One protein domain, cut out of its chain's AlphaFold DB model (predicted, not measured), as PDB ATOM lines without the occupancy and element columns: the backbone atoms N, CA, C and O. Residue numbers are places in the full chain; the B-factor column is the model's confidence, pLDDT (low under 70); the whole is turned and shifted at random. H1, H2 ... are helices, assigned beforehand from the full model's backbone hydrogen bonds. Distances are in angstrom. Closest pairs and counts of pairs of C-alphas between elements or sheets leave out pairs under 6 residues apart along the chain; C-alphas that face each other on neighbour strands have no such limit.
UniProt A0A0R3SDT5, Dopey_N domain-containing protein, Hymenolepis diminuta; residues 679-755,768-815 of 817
ATOM      1  N   TRP A 679     176.520 196.122  87.112       74.00
ATOM      2  CA  TRP A 679     177.508 195.950  88.188       74.00
ATOM      3  C   TRP A 679     176.870 195.597  89.546       74.00
ATOM      4  O   TRP A 679     177.429 194.790  90.281       74.00
ATOM      5  N   VAL A 680     175.681 196.127  89.864       75.75
ATOM      6  CA  VAL A 680     174.960 195.797  91.110       75.75
ATOM      7  C   VAL A 680     174.639 194.303  91.166       75.75
ATOM      8  O   VAL A 680     174.907 193.641  92.166       75.75
ATOM      9  N   SER A 681     174.129 193.754  90.060       80.50
ATOM     10  CA  SER A 681     173.825 192.327  89.923       80.50
ATOM     11  C   SER A 681     175.078 191.460  90.016       80.50
ATOM     12  O   SER A 681     175.030 190.375  90.585       80.50
ATOM     13  N   VAL A 682     176.203 191.943  89.486       82.81
ATOM     14  CA  VAL A 682     177.501 191.267  89.570       82.81
ATOM     15  C   VAL A 682     178.020 191.215  91.003       82.81
ATOM     16  O   VAL A 682     178.387 190.141  91.466       82.81
ATOM     17  N   VAL A 683     178.050 192.347  91.712       80.81
ATOM     18  CA  VAL A 683     178.548 192.396  93.095       80.81
ATOM     19  C   VAL A 683     177.661 191.545  93.999       80.81
ATOM     20  O   VAL A 683     178.183 190.759  94.786       80.81
ATOM     21  N   ARG A 684     176.333 191.628  93.827       83.00
ATOM     22  CA  ARG A 684     175.373 190.758  94.518       83.00
ATOM     23  C   ARG A 684     175.694 189.283  94.273       83.00
ATOM     24  O   ARG A 684     175.878 188.530  95.219       83.00
ATOM     25  N   PHE A 685     175.855 188.895  93.008       85.69
ATOM     26  CA  PHE A 685     176.183 187.522  92.630       85.69
ATOM     27  C   PHE A 685     177.498 187.027  93.243       85.69
ATOM     28  O   PHE A 685     177.523 185.922  93.780       85.69
ATOM     29  N   LEU A 686     178.571 187.825  93.192       83.06
ATOM     30  CA  LEU A 686     179.867 187.448  93.764       83.06
ATOM     31  C   LEU A 686     179.766 187.198  95.271       83.06
ATOM     32  O   LEU A 686     180.322 186.223  95.757       83.06
ATOM     33  N   VAL A 687     179.048 188.054  95.995       82.56
ATOM     34  CA  VAL A 687     178.879 187.949  97.452       82.56
ATOM     35  C   VAL A 687     178.004 186.753  97.833       82.56
ATOM     36  O   VAL A 687     178.309 186.062  98.797       82.56
ATOM     37  N   GLU A 688     176.958 186.470  97.056       83.56
ATOM     38  CA  GLU A 688     176.035 185.359  97.318       83.56
ATOM     39  C   GLU A 688     176.599 183.982  96.926       83.56
ATOM     40  O   GLU A 688     176.236 182.980  97.540       83.56
ATOM     41  N   HIS A 689     177.445 183.906  95.889       81.50
ATOM     42  CA  HIS A 689     177.858 182.631  95.281       81.50
ATOM     43  C   HIS A 689     179.342 182.290  95.462       81.50
ATOM     44  O   HIS A 689     179.716 181.140  95.227       81.50
ATOM     45  N   LEU A 690     180.199 183.239  95.864       78.06
ATOM     46  CA  LEU A 690     181.573 182.935  96.278       78.06
ATOM     47  C   LEU A 690     181.637 182.754  97.798       78.06
ATOM     48  O   LEU A 690     180.951 183.465  98.529       78.06
ATOM     49  N   PRO A 691     182.497 181.856  98.310       75.12
ATOM     50  CA  PRO A 691     182.628 181.597  99.741       75.12
ATOM     51  C   PRO A 691     183.432 182.707 100.436       75.12
ATOM     52  O   PRO A 691     184.537 182.467 100.923       75.12
ATOM     53  N   ILE A 692     182.895 183.929 100.481       78.06
ATOM     54  CA  ILE A 692     183.515 185.142 101.056       78.06
ATOM     55  C   ILE A 692     184.021 184.966 102.502       78.06
ATOM     56  O   ILE A 692     184.891 185.703 102.947       78.06
ATOM     57  N   ASP A 693     183.508 183.965 103.211       68.75
ATOM     58  CA  ASP A 693     183.831 183.555 104.583       68.75
ATOM     59  C   ASP A 693     185.213 182.916 104.688       68.75
ATOM     60  O   ASP A 693     185.863 182.975 105.728       68.75
ATOM     61  N   THR A 694     185.640 182.266 103.606       69.94
ATOM     62  CA  THR A 694     186.913 181.542 103.530       69.94
ATOM     63  C   THR A 694     188.067 182.440 103.102       69.94
ATOM     64  O   THR A 694     189.228 182.081 103.299       69.94
ATOM     65  N   TYR A 695     187.765 183.612 102.538       71.19
ATOM     66  CA  TYR A 695     188.778 184.552 102.085       71.19
ATOM     67  C   TYR A 695     189.249 185.444 103.239       71.19
ATOM     68  O   TYR A 695     188.422 186.057 103.922       71.19
ATOM     69  N   PRO A 696     190.571 185.585 103.434       69.25
ATOM     70  CA  PRO A 696     191.101 186.426 104.495       69.25
ATOM     71  C   PRO A 696     190.734 187.896 104.258       69.25
ATOM     72  O   PRO A 696     190.773 188.378 103.124       69.25
ATOM     73  N   ASP A 697     190.364 188.582 105.342       75.62
ATOM     74  CA  ASP A 697     190.066 190.020 105.417       75.62
ATOM     75  C   ASP A 697     188.876 190.514 104.566       75.62
ATOM     76  O   ASP A 697     188.571 191.710 104.538       75.62
ATOM     77  N   VAL A 698     188.138 189.624 103.893       79.50
ATOM     78  CA  VAL A 698     187.021 190.028 103.022       79.50
ATOM     79  C   VAL A 698     185.855 190.575 103.830       79.50
ATOM     80  O   VAL A 698     185.471 191.728 103.638       79.50
ATOM     81  N   ARG A 699     185.323 189.789 104.773       76.69
ATOM     82  CA  ARG A 699     184.199 190.207 105.625       76.69
ATOM     83  C   ARG A 699     184.581 191.302 106.635       76.69
ATOM     84  O   ARG A 699     183.750 192.160 106.921       76.69
ATOM     85  N   GLY A 700     185.821 191.294 107.133       75.88
ATOM     86  CA  GLY A 700     186.309 192.223 108.162       75.88
ATOM     87  C   GLY A 700     186.844 193.562 107.637       75.88
ATOM     88  O   GLY A 700     186.707 194.581 108.311       75.88
ATOM     89  N   CYS A 701     187.407 193.599 106.421       79.88
ATOM     90  CA  CYS A 701     188.052 194.800 105.873       79.88
ATOM     91  C   CYS A 701     187.517 195.217 104.495       79.88
ATOM     92  O   CYS A 701     187.214 196.395 104.289       79.88
ATOM     93  N   HIS A 702     187.403 194.294 103.535       79.81
ATOM     94  CA  HIS A 702     187.082 194.656 102.148       79.81
ATOM     95  C   HIS A 702     185.600 194.975 101.917       79.81
ATOM     96  O   HIS A 702     185.298 195.996 101.299       79.81
ATOM     97  N   LEU A 703     184.670 194.165 102.438       82.44
ATOM     98  CA  LEU A 703     183.233 194.452 102.351       82.44
ATOM     99  C   LEU A 703     182.878 195.771 103.055       82.44
ATOM    100  O   LEU A 703     182.198 196.584 102.430       82.44
ATOM    101  N   PRO A 704     183.384 196.063 104.273       83.38
ATOM    102  CA  PRO A 704     183.263 197.381 104.887       83.38
ATOM    103  C   PRO A 704     183.645 198.550 103.987       83.38
ATOM    104  O   PRO A 704     182.851 199.464 103.770       83.38
ATOM    105  N   ARG A 705     184.848 198.497 103.405       81.81
ATOM    106  CA  ARG A 705     185.343 199.543 102.502       81.81
ATOM    107  C   ARG A 705     184.487 199.669 101.250       81.81
ATOM    108  O   ARG A 705     184.239 200.784 100.798       81.81
ATOM    109  N   MET A 706     184.007 198.546 100.719       80.00
ATOM    110  CA  MET A 706     183.089 198.534  99.592       80.00
ATOM    111  C   MET A 706     181.765 199.213  99.950       80.00
ATOM    112  O   MET A 706     181.318 200.054  99.184       80.00
ATOM    113  N   VAL A 707     181.170 198.934 101.117       81.25
ATOM    114  CA  VAL A 707     179.932 199.594 101.572       81.25
ATOM    115  C   VAL A 707     180.125 201.104 101.734       81.25
ATOM    116  O   VAL A 707     179.279 201.877 101.275       81.25
ATOM    117  N   SER A 708     181.235 201.540 102.330       81.69
ATOM    118  CA  SER A 708     181.576 202.963 102.453       81.69
ATOM    119  C   SER A 708     181.730 203.636 101.084       81.69
ATOM    120  O   SER A 708     181.102 204.663 100.822       81.69
ATOM    121  N   ALA A 709     182.500 203.029 100.173       77.50
ATOM    122  CA  ALA A 709     182.711 203.547  98.820       77.50
ATOM    123  C   ALA A 709     181.407 203.605  98.010       77.50
ATOM    124  O   ALA A 709     181.133 204.594  97.334       77.50
ATOM    125  N   LEU A 710     180.574 202.569  98.121       76.75
ATOM    126  CA  LEU A 710     179.249 202.481  97.517       76.75
ATOM    127  C   LEU A 710     178.320 203.587  98.021       76.75
ATOM    128  O   LEU A 710     177.694 204.284  97.221       76.75
ATOM    129  N   SER A 711     178.261 203.768  99.340       78.75
ATOM    130  CA  SER A 711     177.431 204.789  99.981       78.75
ATOM    131  C   SER A 711     177.845 206.189  99.529       78.75
ATOM    132  O   SER A 711     176.987 206.971  99.119       78.75
ATOM    133  N   ALA A 712     179.148 206.482  99.494       79.12
ATOM    134  CA  ALA A 712     179.673 207.750  98.987       79.12
ATOM    135  C   ALA A 712     179.348 207.961  97.495       79.12
ATOM    136  O   ALA A 712     178.789 208.992  97.117       79.12
ATOM    137  N   ALA A 713     179.604 206.956  96.652       74.50
ATOM    138  CA  ALA A 713     179.408 207.054  95.208       74.50
ATOM    139  C   ALA A 713     177.932 207.206  94.795       74.50
ATOM    140  O   ALA A 713     177.648 207.774  93.736       74.50
ATOM    141  N   VAL A 714     176.985 206.693  95.591       74.62
ATOM    142  CA  VAL A 714     175.545 206.919  95.382       74.62
ATOM    143  C   VAL A 714     175.095 208.256  95.948       74.62
ATOM    144  O   VAL A 714     174.303 208.924  95.289       74.62
ATOM    145  N   CYS A 715     175.628 208.705  97.089       76.62
ATOM    146  CA  CYS A 715     175.366 210.058  97.598       76.62
ATOM    147  C   CYS A 715     175.708 211.133  96.559       76.62
ATOM    148  O   CYS A 715     174.903 212.030  96.316       76.62
ATOM    149  N   GLU A 716     176.872 211.021  95.916       76.88
ATOM    150  CA  GLU A 716     177.331 211.982  94.904       76.88
ATOM    151  C   GLU A 716     176.465 211.987  93.636       76.88
ATOM    152  O   GLU A 716     176.332 213.015  92.972       76.88
ATOM    153  N   ARG A 717     175.856 210.845  93.292       72.06
ATOM    154  CA  ARG A 717     175.130 210.636  92.024       72.06
ATOM    155  C   ARG A 717     173.624 210.481  92.192       72.06
ATOM    156  O   ARG A 717     172.926 210.192  91.225       72.06
ATOM    157  N   MET A 718     173.101 210.716  93.390       72.81
ATOM    158  CA  MET A 718     171.708 210.442  93.745       72.81
ATOM    159  C   MET A 718     170.687 211.156  92.847       72.81
ATOM    160  O   MET A 718     169.605 210.633  92.611       72.81
ATOM    161  N   GLY A 719     171.036 212.331  92.311       69.25
ATOM    162  CA  GLY A 719     170.192 213.077  91.372       69.25
ATOM    163  C   GLY A 719     170.238 212.597  89.913       69.25
ATOM    164  O   GLY A 719     169.455 213.086  89.106       69.25
ATOM    165  N   GLN A 720     171.151 211.688  89.561       72.69
ATOM    166  CA  GLN A 720     171.354 211.170  88.197       72.69
ATOM    167  C   GLN A 720     170.862 209.724  88.029       72.69
ATOM    168  O   GLN A 720     170.763 209.245  86.902       72.69
ATOM    169  N   LEU A 721     170.575 209.033  89.135       70.88
ATOM    170  CA  LEU A 721     170.142 207.638  89.162       70.88
ATOM    171  C   LEU A 721     168.615 207.535  89.083       70.88
ATOM    172  O   LEU A 721     167.882 208.338  89.665       70.88
ATOM    173  N   SER A 722     168.124 206.514  88.388       73.56
ATOM    174  CA  SER A 722     166.706 206.156  88.379       73.56
ATOM    175  C   SER A 722     166.278 205.516  89.706       73.56
ATOM    176  O   SER A 722     167.082 204.926  90.427       73.56
ATOM    177  N   LEU A 723     164.978 205.570  90.023       72.31
ATOM    178  CA  LEU A 723     164.432 204.921  91.227       72.31
ATOM    179  C   LEU A 723     164.691 203.405  91.258       72.31
ATOM    180  O   LEU A 723     164.873 202.851  92.337       72.31
ATOM    181  N   ALA A 724     164.734 202.747  90.094       72.94
ATOM    182  CA  ALA A 724     165.051 201.324  89.991       72.94
ATOM    183  C   ALA A 724     166.513 201.040  90.377       72.94
ATOM    184  O   ALA A 724     166.768 200.144  91.174       72.94
ATOM    185  N   GLU A 725     167.459 201.854  89.899       72.12
ATOM    186  CA  GLU A 725     168.882 201.718  90.245       72.12
ATOM    187  C   GLU A 725     169.144 201.999  91.728       72.12
ATOM    188  O   GLU A 725     169.984 201.345  92.346       72.12
ATOM    189  N   ILE A 726     168.412 202.950  92.317       74.00
ATOM    190  CA  ILE A 726     168.493 203.237  93.753       74.00
ATOM    191  C   ILE A 726     167.929 202.065  94.570       74.00
ATOM    192  O   ILE A 726     168.526 201.703  95.582       74.00
ATOM    193  N   ALA A 727     166.824 201.450  94.140       77.06
ATOM    194  CA  ALA A 727     166.268 200.267  94.800       77.06
ATOM    195  C   ALA A 727     167.240 199.076  94.741       77.06
ATOM    196  O   ALA A 727     167.586 198.524  95.782       77.06
ATOM    197  N   ASP A 728     167.775 198.762  93.555       75.88
ATOM    198  CA  ASP A 728     168.771 197.701  93.372       75.88
ATOM    199  C   ASP A 728     170.008 197.913  94.259       75.88
ATOM    200  O   ASP A 728     170.578 196.964  94.808       75.88
ATOM    201  N   PHE A 729     170.417 199.171  94.420       77.38
ATOM    202  CA  PHE A 729     171.525 199.557  95.278       77.38
ATOM    203  C   PHE A 729     171.231 199.369  96.770       77.38
ATOM    204  O   PHE A 729     172.061 198.806  97.484       77.38
ATOM    205  N   VAL A 730     170.069 199.818  97.250       78.06
ATOM    206  CA  VAL A 730     169.654 199.627  98.650       78.06
ATOM    207  C   VAL A 730     169.552 198.135  98.973       78.06
ATOM    208  O   VAL A 730     170.044 197.699 100.016       78.06
ATOM    209  N   ASP A 731     169.019 197.341  98.046       80.25
ATOM    210  CA  ASP A 731     168.979 195.888  98.168       80.25
ATOM    211  C   ASP A 731     170.392 195.297  98.265       80.25
ATOM    212  O   ASP A 731     170.656 194.480  99.144       80.25
ATOM    213  N   LEU A 732     171.339 195.741  97.427       82.31
ATOM    214  CA  LEU A 732     172.736 195.304  97.527       82.31
ATOM    215  C   LEU A 732     173.362 195.684  98.880       82.31
ATOM    216  O   LEU A 732     174.007 194.844  99.503       82.31
ATOM    217  N   LEU A 733     173.159 196.915  99.359       81.44
ATOM    218  CA  LEU A 733     173.662 197.349 100.665       81.44
ATOM    219  C   LEU A 733     173.136 196.469 101.801       81.44
ATOM    220  O   LEU A 733     173.905 196.112 102.692       81.44
ATOM    221  N   SER A 734     171.858 196.087 101.753       82.06
ATOM    222  CA  SER A 734     171.257 195.208 102.759       82.06
ATOM    223  C   SER A 734     171.942 193.836 102.819       82.06
ATOM    224  O   SER A 734     172.257 193.360 103.909       82.06
ATOM    225  N   VAL A 735     172.269 193.250 101.659       84.38
ATOM    226  CA  VAL A 735     172.987 191.969 101.560       84.38
ATOM    227  C   VAL A 735     174.405 192.101 102.121       84.38
ATOM    228  O   VAL A 735     174.825 191.292 102.947       84.38
ATOM    229  N   LEU A 736     175.134 193.150 101.729       82.94
ATOM    230  CA  LEU A 736     176.502 193.393 102.199       82.94
ATOM    231  C   LEU A 736     176.564 193.589 103.717       82.94
ATOM    232  O   LEU A 736     177.406 192.988 104.386       82.94
ATOM    233  N   ILE A 737     175.656 194.399 104.265       83.00
ATOM    234  CA  ILE A 737     175.552 194.631 105.709       83.00
ATOM    235  C   ILE A 737     175.189 193.330 106.431       83.00
ATOM    236  O   ILE A 737     175.758 193.061 107.486       83.00
ATOM    237  N   GLY A 738     174.320 192.494 105.852       83.25
ATOM    238  CA  GLY A 738     173.981 191.177 106.396       83.25
ATOM    239  C   GLY A 738     175.205 190.279 106.597       83.25
ATOM    240  O   GLY A 738     175.392 189.731 107.683       83.25
ATOM    241  N   HIS A 739     176.094 190.193 105.604       82.31
ATOM    242  CA  HIS A 739     177.334 189.412 105.720       82.31
ATOM    243  C   HIS A 739     178.329 189.992 106.737       82.31
ATOM    244  O   HIS A 739     178.992 189.240 107.455       82.31
ATOM    245  N   ILE A 740     178.425 191.321 106.833       82.50
ATOM    246  CA  ILE A 740     179.263 191.990 107.843       82.50
ATOM    247  C   ILE A 740     178.703 191.737 109.249       82.50
ATOM    248  O   ILE A 740     179.463 191.460 110.177       82.50
ATOM    249  N   GLN A 741     177.380 191.779 109.414       80.38
ATOM    250  CA  GLN A 741     176.715 191.493 110.681       80.38
ATOM    251  C   GLN A 741     176.939 190.041 111.117       80.38
ATOM    252  O   GLN A 741     177.297 189.809 112.270       80.38
ATOM    253  N   GLU A 742     176.776 189.074 110.211       82.19
ATOM    254  CA  GLU A 742     177.065 187.663 110.495       82.19
ATOM    255  C   GLU A 742     178.524 187.483 110.942       82.19
ATOM    256  O   GLU A 742     178.790 186.844 111.960       82.19
ATOM    257  N   HIS A 743     179.475 188.124 110.254       81.12
ATOM    258  CA  HIS A 743     180.883 188.103 110.646       81.12
ATOM    259  C   HIS A 743     181.125 188.692 112.039       81.12
ATOM    260  O   HIS A 743     181.809 188.068 112.852       81.12
ATOM    261  N   MET A 744     180.530 189.847 112.350       76.81
ATOM    262  CA  MET A 744     180.631 190.445 113.683       76.81
ATOM    263  C   MET A 744     180.112 189.508 114.773       76.81
ATOM    264  O   MET A 744     180.763 189.370 115.804       76.81
ATOM    265  N   VAL A 745     178.980 188.836 114.544       79.56
ATOM    266  CA  VAL A 745     178.440 187.851 115.493       79.56
ATOM    267  C   VAL A 745     179.434 186.704 115.687       79.56
ATOM    268  O   VAL A 745     179.789 186.403 116.822       79.56
ATOM    269  N   THR A 746     179.981 186.140 114.604       78.50
ATOM    270  CA  THR A 746     180.978 185.059 114.711       78.50
ATOM    271  C   THR A 746     182.258 185.490 115.436       78.50
ATOM    272  O   THR A 746     182.802 184.721 116.227       78.50
ATOM    273  N   MET A 747     182.727 186.722 115.220       77.00
ATOM    274  CA  MET A 747     183.889 187.291 115.908       77.00
ATOM    275  C   MET A 747     183.639 187.493 117.407       77.00
ATOM    276  O   MET A 747     184.511 187.207 118.233       77.00
ATOM    277  N   LEU A 748     182.449 187.975 117.768       72.69
ATOM    278  CA  LEU A 748     182.047 188.165 119.160       72.69
ATOM    279  C   LEU A 748     181.883 186.818 119.875       72.69
ATOM    280  O   LEU A 748     182.395 186.665 120.983       72.69
ATOM    281  N   ASP A 749     181.278 185.821 119.228       75.81
ATOM    282  CA  ASP A 749     181.141 184.464 119.768       75.81
ATOM    283  C   ASP A 749     182.503 183.786 119.973       75.81
ATOM    284  O   ASP A 749     182.740 183.159 121.009       75.81
ATOM    285  N   GLN A 750     183.444 183.957 119.036       72.44
ATOM    286  CA  GLN A 750     184.827 183.493 119.198       72.44
ATOM    287  C   GLN A 750     185.527 184.187 120.371       72.44
ATOM    288  O   GLN A 750     186.207 183.526 121.153       72.44
ATOM    289  N   SER A 751     185.321 185.494 120.535       67.19
ATOM    290  CA  SER A 751     185.884 186.267 121.649       67.19
ATOM    291  C   SER A 751     185.317 185.805 122.995       67.19
ATOM    292  O   SER A 751     186.057 185.624 123.960       67.19
ATOM    293  N   LEU A 752     184.012 185.530 123.061       68.00
ATOM    294  CA  LEU A 752     183.356 184.972 124.245       68.00
ATOM    295  C   LEU A 752     183.846 183.547 124.551       68.00
ATOM    296  O   LEU A 752     184.051 183.202 125.717       68.00
ATOM    297  N   ALA A 753     184.099 182.731 123.526       63.78
ATOM    298  CA  ALA A 753     184.663 181.389 123.671       63.78
ATOM    299  C   ALA A 753     186.141 181.402 124.115       63.78
ATOM    300  O   ALA A 753     186.543 180.546 124.907       63.78
ATOM    301  N   GLU A 754     186.940 182.372 123.653       60.34
ATOM    302  CA  GLU A 754     188.318 182.618 124.108       60.34
ATOM    303  C   GLU A 754     188.352 183.035 125.590       60.34
ATOM    304  O   GLU A 754     189.184 182.535 126.345       60.34
ATOM    305  N   VAL A 755     187.401 183.868 126.030       60.56
ATOM    306  CA  VAL A 755     187.247 184.295 127.436       60.56
ATOM    307  C   VAL A 755     186.736 183.161 128.342       60.56
ATOM    308  O   VAL A 755     187.030 183.142 129.536       60.56
ATOM    309  N   THR A 768     196.942 189.823 116.412       55.38
ATOM    310  CA  THR A 768     195.531 189.467 116.147       55.38
ATOM    311  C   THR A 768     194.543 190.392 116.856       55.38
ATOM    312  O   THR A 768     193.498 190.717 116.301       55.38
ATOM    313  N   LEU A 769     194.881 190.877 118.054       57.22
ATOM    314  CA  LEU A 769     194.092 191.883 118.779       57.22
ATOM    315  C   LEU A 769     194.107 193.245 118.068       57.22
ATOM    316  O   LEU A 769     193.060 193.865 117.911       57.22
ATOM    317  N   ALA A 770     195.272 193.672 117.572       61.09
ATOM    318  CA  ALA A 770     195.400 194.919 116.822       61.09
ATOM    319  C   ALA A 770     194.613 194.893 115.496       61.09
ATOM    320  O   ALA A 770     194.018 195.899 115.117       61.09
ATOM    321  N   GLN A 771     194.575 193.745 114.809       65.25
ATOM    322  CA  GLN A 771     193.787 193.562 113.587       65.25
ATOM    323  C   GLN A 771     192.274 193.627 113.871       65.25
ATOM    324  O   GLN A 771     191.561 194.349 113.178       65.25
ATOM    325  N   ARG A 772     191.804 192.997 114.959       68.19
ATOM    326  CA  ARG A 772     190.398 193.064 115.407       68.19
ATOM    327  C   ARG A 772     189.948 194.495 115.740       68.19
ATOM    328  O   ARG A 772     188.854 194.903 115.355       68.19
ATOM    329  N   ASP A 773     190.793 195.293 116.397       71.69
ATOM    330  CA  ASP A 773     190.488 196.704 116.692       71.69
ATOM    331  C   ASP A 773     190.349 197.560 115.421       71.69
ATOM    332  O   ASP A 773     189.530 198.485 115.369       71.69
ATOM    333  N   VAL A 774     191.141 197.268 114.385       75.94
ATOM    334  CA  VAL A 774     191.053 197.944 113.080       75.94
ATOM    335  C   VAL A 774     189.746 197.586 112.368       75.94
ATOM    336  O   VAL A 774     189.085 198.482 111.837       75.94
ATOM    337  N   GLU A 775     189.336 196.318 112.400       77.00
ATOM    338  CA  GLU A 775     188.072 195.853 111.815       77.00
ATOM    339  C   GLU A 775     186.856 196.498 112.489       77.00
ATOM    340  O   GLU A 775     185.984 197.035 111.807       77.00
ATOM    341  N   ILE A 776     186.821 196.552 113.826       77.50
ATOM    342  CA  ILE A 776     185.720 197.186 114.573       77.50
ATOM    343  C   ILE A 776     185.586 198.671 114.207       77.50
ATOM    344  O   ILE A 776     184.473 199.171 114.016       77.50
ATOM    345  N   ARG A 777     186.708 199.390 114.060       77.38
ATOM    346  CA  ARG A 777     186.692 200.798 113.630       77.38
ATOM    347  C   ARG A 777     186.170 200.961 112.208       77.38
ATOM    348  O   ARG A 777     185.383 201.874 111.967       77.38
ATOM    349  N   LEU A 778     186.586 200.093 111.283       78.88
ATOM    350  CA  LEU A 778     186.084 200.099 109.908       78.88
ATOM    351  C   LEU A 778     184.573 199.869 109.882       78.88
ATOM    352  O   LEU A 778     183.857 200.651 109.264       78.88
ATOM    353  N   ILE A 779     184.081 198.866 110.611       77.38
ATOM    354  CA  ILE A 779     182.652 198.538 110.654       77.38
ATOM    355  C   ILE A 779     181.834 199.667 111.295       77.38
ATOM    356  O   ILE A 779     180.776 200.029 110.784       77.38
ATOM    357  N   SER A 780     182.345 200.304 112.354       77.44
ATOM    358  CA  SER A 780     181.717 201.501 112.929       77.44
ATOM    359  C   SER A 780     181.668 202.676 111.945       77.44
ATOM    360  O   SER A 780     180.722 203.462 111.997       77.44
ATOM    361  N   GLY A 781     182.665 202.814 111.066       79.00
ATOM    362  CA  GLY A 781     182.696 203.836 110.018       79.00
ATOM    363  C   GLY A 781     181.565 203.667 109.004       79.00
ATOM    364  O   GLY A 781     180.869 204.636 108.700       79.00
ATOM    365  N   ILE A 782     181.295 202.422 108.589       80.75
ATOM    366  CA  ILE A 782     180.196 202.091 107.664       80.75
ATOM    367  C   ILE A 782     178.854 202.621 108.167       80.75
ATOM    368  O   ILE A 782     178.068 203.161 107.392       80.75
ATOM    369  N   VAL A 783     178.568 202.459 109.464       76.06
ATOM    370  CA  VAL A 783     177.298 202.902 110.062       76.06
ATOM    371  C   VAL A 783     177.108 204.408 109.853       76.06
ATOM    372  O   VAL A 783     176.008 204.862 109.533       76.06
ATOM    373  N   GLY A 784     178.193 205.180 109.968       76.88
ATOM    374  CA  GLY A 784     178.204 206.607 109.659       76.88
ATOM    375  C   GLY A 784     177.918 206.899 108.184       76.88
ATOM    376  O   GLY A 784     177.094 207.765 107.886       76.88
ATOM    377  N   ASP A 785     178.543 206.158 107.270       76.75
ATOM    378  CA  ASP A 785     178.385 206.348 105.822       76.75
ATOM    379  C   ASP A 785     176.970 206.002 105.334       76.75
ATOM    380  O   ASP A 785     176.365 206.766 104.577       76.75
ATOM    381  N   VAL A 786     176.391 204.901 105.824       74.94
ATOM    382  CA  VAL A 786     175.011 204.494 105.509       74.94
ATOM    383  C   VAL A 786     174.005 205.507 106.062       74.94
ATOM    384  O   VAL A 786     173.042 205.865 105.380       74.94
ATOM    385  N   ARG A 787     174.240 206.040 107.267       77.44
ATOM    386  CA  ARG A 787     173.416 207.120 107.831       77.44
ATOM    387  C   ARG A 787     173.452 208.373 106.951       77.44
ATOM    388  O   ARG A 787     172.406 208.973 106.701       77.44
ATOM    389  N   ASN A 788     174.633 208.758 106.465       79.50
ATOM    390  CA  ASN A 788     174.793 209.910 105.574       79.50
ATOM    391  C   ASN A 788     174.056 209.702 104.239       79.50
ATOM    392  O   ASN A 788     173.395 210.619 103.752       79.50
ATOM    393  N   LEU A 789     174.100 208.485 103.694       77.94
ATOM    394  CA  LEU A 789     173.343 208.097 102.505       77.94
ATOM    395  C   LEU A 789     171.829 208.194 102.706       77.94
ATOM    396  O   LEU A 789     171.143 208.782 101.868       77.94
ATOM    397  N   LEU A 790     171.302 207.667 103.813       74.94
ATOM    398  CA  LEU A 790     169.875 207.780 104.132       74.94
ATOM    399  C   LEU A 790     169.452 209.249 104.265       74.94
ATOM    400  O   LEU A 790     168.420 209.646 103.726       74.94
ATOM    401  N   ALA A 791     170.275 210.081 104.911       75.19
ATOM    402  CA  ALA A 791     170.026 211.516 105.014       75.19
ATOM    403  C   ALA A 791     169.999 212.208 103.636       75.19
ATOM    404  O   ALA A 791     169.112 213.027 103.380       75.19
ATOM    405  N   ALA A 792     170.920 211.857 102.731       73.31
ATOM    406  CA  ALA A 792     170.927 212.357 101.356       73.31
ATOM    407  C   ALA A 792     169.665 211.926 100.584       73.31
ATOM    408  O   ALA A 792     169.035 212.760  99.933       73.31
ATOM    409  N   PHE A 793     169.240 210.663 100.727       74.12
ATOM    410  CA  PHE A 793     168.031 210.127 100.090       74.12
ATOM    411  C   PHE A 793     166.775 210.872 100.532       74.12
ATOM    412  O   PHE A 793     165.993 211.343  99.701       74.12
ATOM    413  N   PHE A 794     166.613 211.054 101.843       72.38
ATOM    414  CA  PHE A 794     165.498 211.818 102.386       72.38
ATOM    415  C   PHE A 794     165.528 213.277 101.924       72.38
ATOM    416  O   PHE A 794     164.493 213.815 101.531       72.38
ATOM    417  N   LYS A 795     166.703 213.909 101.873       71.25
ATOM    418  CA  LYS A 795     166.842 215.279 101.367       71.25
ATOM    419  C   LYS A 795     166.453 215.405  99.889       71.25
ATOM    420  O   LYS A 795     165.801 216.380  99.533       71.25
ATOM    421  N   GLN A 796     166.823 214.445  99.044       69.88
ATOM    422  CA  GLN A 796     166.596 214.507  97.597       69.88
ATOM    423  C   GLN A 796     165.141 214.184  97.208       69.88
ATOM    424  O   GLN A 796     164.561 214.880  96.376       69.88
ATOM    425  N   PHE A 797     164.534 213.151  97.806       64.81
ATOM    426  CA  PHE A 797     163.227 212.630  97.374       64.81
ATOM    427  C   PHE A 797     162.050 213.051  98.267       64.81
ATOM    428  O   PHE A 797     160.931 213.197  97.764       64.81
ATOM    429  N   LEU A 798     162.269 213.305  99.566       60.22
ATOM    430  CA  LEU A 798     161.193 213.767 100.459       60.22
ATOM    431  C   LEU A 798     161.012 215.283 100.456       60.22
ATOM    432  O   LEU A 798     159.883 215.739 100.615       60.22
ATOM    433  N   ALA A 799     162.063 216.070 100.203       54.88
ATOM    434  CA  ALA A 799     161.913 217.525 100.072       54.88
ATOM    435  C   ALA A 799     161.092 217.925  98.827       54.88
ATOM    436  O   ALA A 799     160.418 218.952  98.845       54.88
ATOM    437  N   ALA A 800     161.103 217.102  97.771       50.47
ATOM    438  CA  ALA A 800     160.285 217.296  96.571       50.47
ATOM    439  C   ALA A 800     158.837 216.781  96.726       50.47
ATOM    440  O   ALA A 800     157.943 217.214  96.003       50.47
ATOM    441  N   SER A 801     158.595 215.883  97.687       50.03
ATOM    442  CA  SER A 801     157.321 215.182  97.886       50.03
ATOM    443  C   SER A 801     156.666 215.623  99.196       50.03
ATOM    444  O   SER A 801     156.477 214.827 100.117       50.03
ATOM    445  N   ALA A 802     156.329 216.909  99.306       47.81
ATOM    446  CA  ALA A 802     155.602 217.444 100.453       47.81
ATOM    447  C   ALA A 802     154.149 216.930 100.465       47.81
ATOM    448  O   ALA A 802     153.218 217.621 100.060       47.81
ATOM    449  N   SER A 803     153.944 215.700 100.944       48.59
ATOM    450  CA  SER A 803     152.643 215.239 101.430       48.59
ATOM    451  C   SER A 803     152.740 214.970 102.931       48.59
ATOM    452  O   SER A 803     153.665 214.316 103.419       48.59
ATOM    453  N   SER A 804     151.782 215.516 103.677       49.69
ATOM    454  CA  SER A 804     151.743 215.592 105.144       49.69
ATOM    455  C   SER A 804     151.795 214.243 105.876       49.69
ATOM    456  O   SER A 804     152.027 214.218 107.081       49.69
ATOM    457  N   ASN A 805     151.643 213.117 105.174       49.34
ATOM    458  CA  ASN A 805     151.653 211.781 105.773       49.34
ATOM    459  C   ASN A 805     153.062 211.200 105.994       49.34
ATOM    460  O   ASN A 805     153.214 210.287 106.803       49.34
ATOM    461  N   ILE A 806     154.098 211.729 105.333       50.34
ATOM    462  CA  ILE A 806     155.476 211.216 105.472       50.34
ATOM    463  C   ILE A 806     156.177 211.789 106.721       50.34
ATOM    464  O   ILE A 806     157.036 211.139 107.317       50.34
ATOM    465  N   VAL A 807     155.751 212.967 107.189       49.44
ATOM    466  CA  VAL A 807     156.327 213.655 108.361       49.44
ATOM    467  C   VAL A 807     156.151 212.844 109.655       49.44
ATOM    468  O   VAL A 807     157.043 212.834 110.501       49.44
ATOM    469  N   ASN A 808     155.063 212.077 109.785       45.75
ATOM    470  CA  ASN A 808     154.826 211.242 110.969       45.75
ATOM    471  C   ASN A 808     155.726 209.994 111.027       45.75
ATOM    472  O   ASN A 808     156.082 209.558 112.119       45.75
ATOM    473  N   TYR A 809     156.151 209.446 109.882       41.41
ATOM    474  CA  TYR A 809     157.124 208.343 109.847       41.41
ATOM    475  C   TYR A 809     158.561 208.831 110.101       41.41
ATOM    476  O   TYR A 809     159.354 208.125 110.725       41.41
ATOM    477  N   LEU A 810     158.882 210.069 109.702       46.00
ATOM    478  CA  LEU A 810     160.183 210.702 109.948       46.00
ATOM    479  C   LEU A 810     160.460 210.965 111.436       46.00
ATOM    480  O   LEU A 810     161.609 210.864 111.859       46.00
ATOM    481  N   HIS A 811     159.437 211.237 112.252       43.97
ATOM    482  CA  HIS A 811     159.621 211.446 113.695       43.97
ATOM    483  C   HIS A 811     160.007 210.153 114.440       43.97
ATOM    484  O   HIS A 811     160.661 210.203 115.481       43.97
ATOM    485  N   ILE A 812     159.632 208.988 113.901       41.91
ATOM    486  CA  ILE A 812     159.981 207.677 114.467       41.91
ATOM    487  C   ILE A 812     161.402 207.270 114.048       41.91
ATOM    488  O   ILE A 812     162.156 206.765 114.876       41.91
ATOM    489  N   LEU A 813     161.813 207.560 112.806       37.59
ATOM    490  CA  LEU A 813     163.186 207.315 112.340       37.59
ATOM    491  C   LEU A 813     164.213 208.308 112.904       37.59
ATOM    492  O   LEU A 813     165.341 207.913 113.175       37.59
ATOM    493  N   GLY A 814     163.830 209.564 113.149       41.84
ATOM    494  CA  GLY A 814     164.693 210.558 113.799       41.84
ATOM    495  C   GLY A 814     165.029 210.240 115.261       41.84
ATOM    496  O   GLY A 814     165.954 210.829 115.800       41.84
ATOM    497  N   CYS A 815     164.305 209.306 115.887       36.66
ATOM    498  CA  CYS A 815     164.647 208.765 117.206       36.66
ATOM    499  C   CYS A 815     165.547 207.514 117.131       36.66
ATOM    500  O   CYS A 815     166.002 207.044 118.170       36.66
TER     501      CYS A 815
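Overview. This is residues 679 to 755 and 768 to 815 of the 817 residues of the protein "Dopey_N domain-containing protein" of Hymenolepis diminuta (UniProt A0A0R3SDT5). Three helices, H2, H3 and H4, make an elongated up-and-down bundle, each running against the one before; H1 packs on H3, and short H5 touches no helix. The printed part has 125 residues with five named helices, H1 to H5, all helix. It is only just loose, close to compact: radius of gyration of the C-alphas 16.9 A, spans 53 by 34 by 20 A.

Arrangement. H1, residues 679 to 689, touches residues 728 to 736 of H3, residues 723 to 755 (closest C-alphas Arg 684 and Leu 732, 6.1 A). H2, residues 698 to 717, and H3 form a hairpin at 27 degrees, a shallow tilt (Arg 699 and Ile 740, 5.7 A). H2 touches H4, residues 768 to 798 (Gly 700 and Glu 775, 5.4 A). Every O i to N i+4 pair is within hydrogen-bond range in H1 and H3, against 13 of 16 in H2, 25 of 27 in H4 and 2 of 3 in H5, residues 807 to 813.

Along the chain. H1 begins at C-alpha 679 (177.508, 195.950, 88.188); H5 ends at C-alpha 813 (163.186, 207.315, 112.340). H3 spans 47.5 A, H4 44.9 A.

Size, cuts and confidence. Residues 756 to 767 are not printed; C-alphas 755 and 768 are 14.9 A apart. In this model 34 printed residues have pLDDT under 70, among them residues 796 to 815.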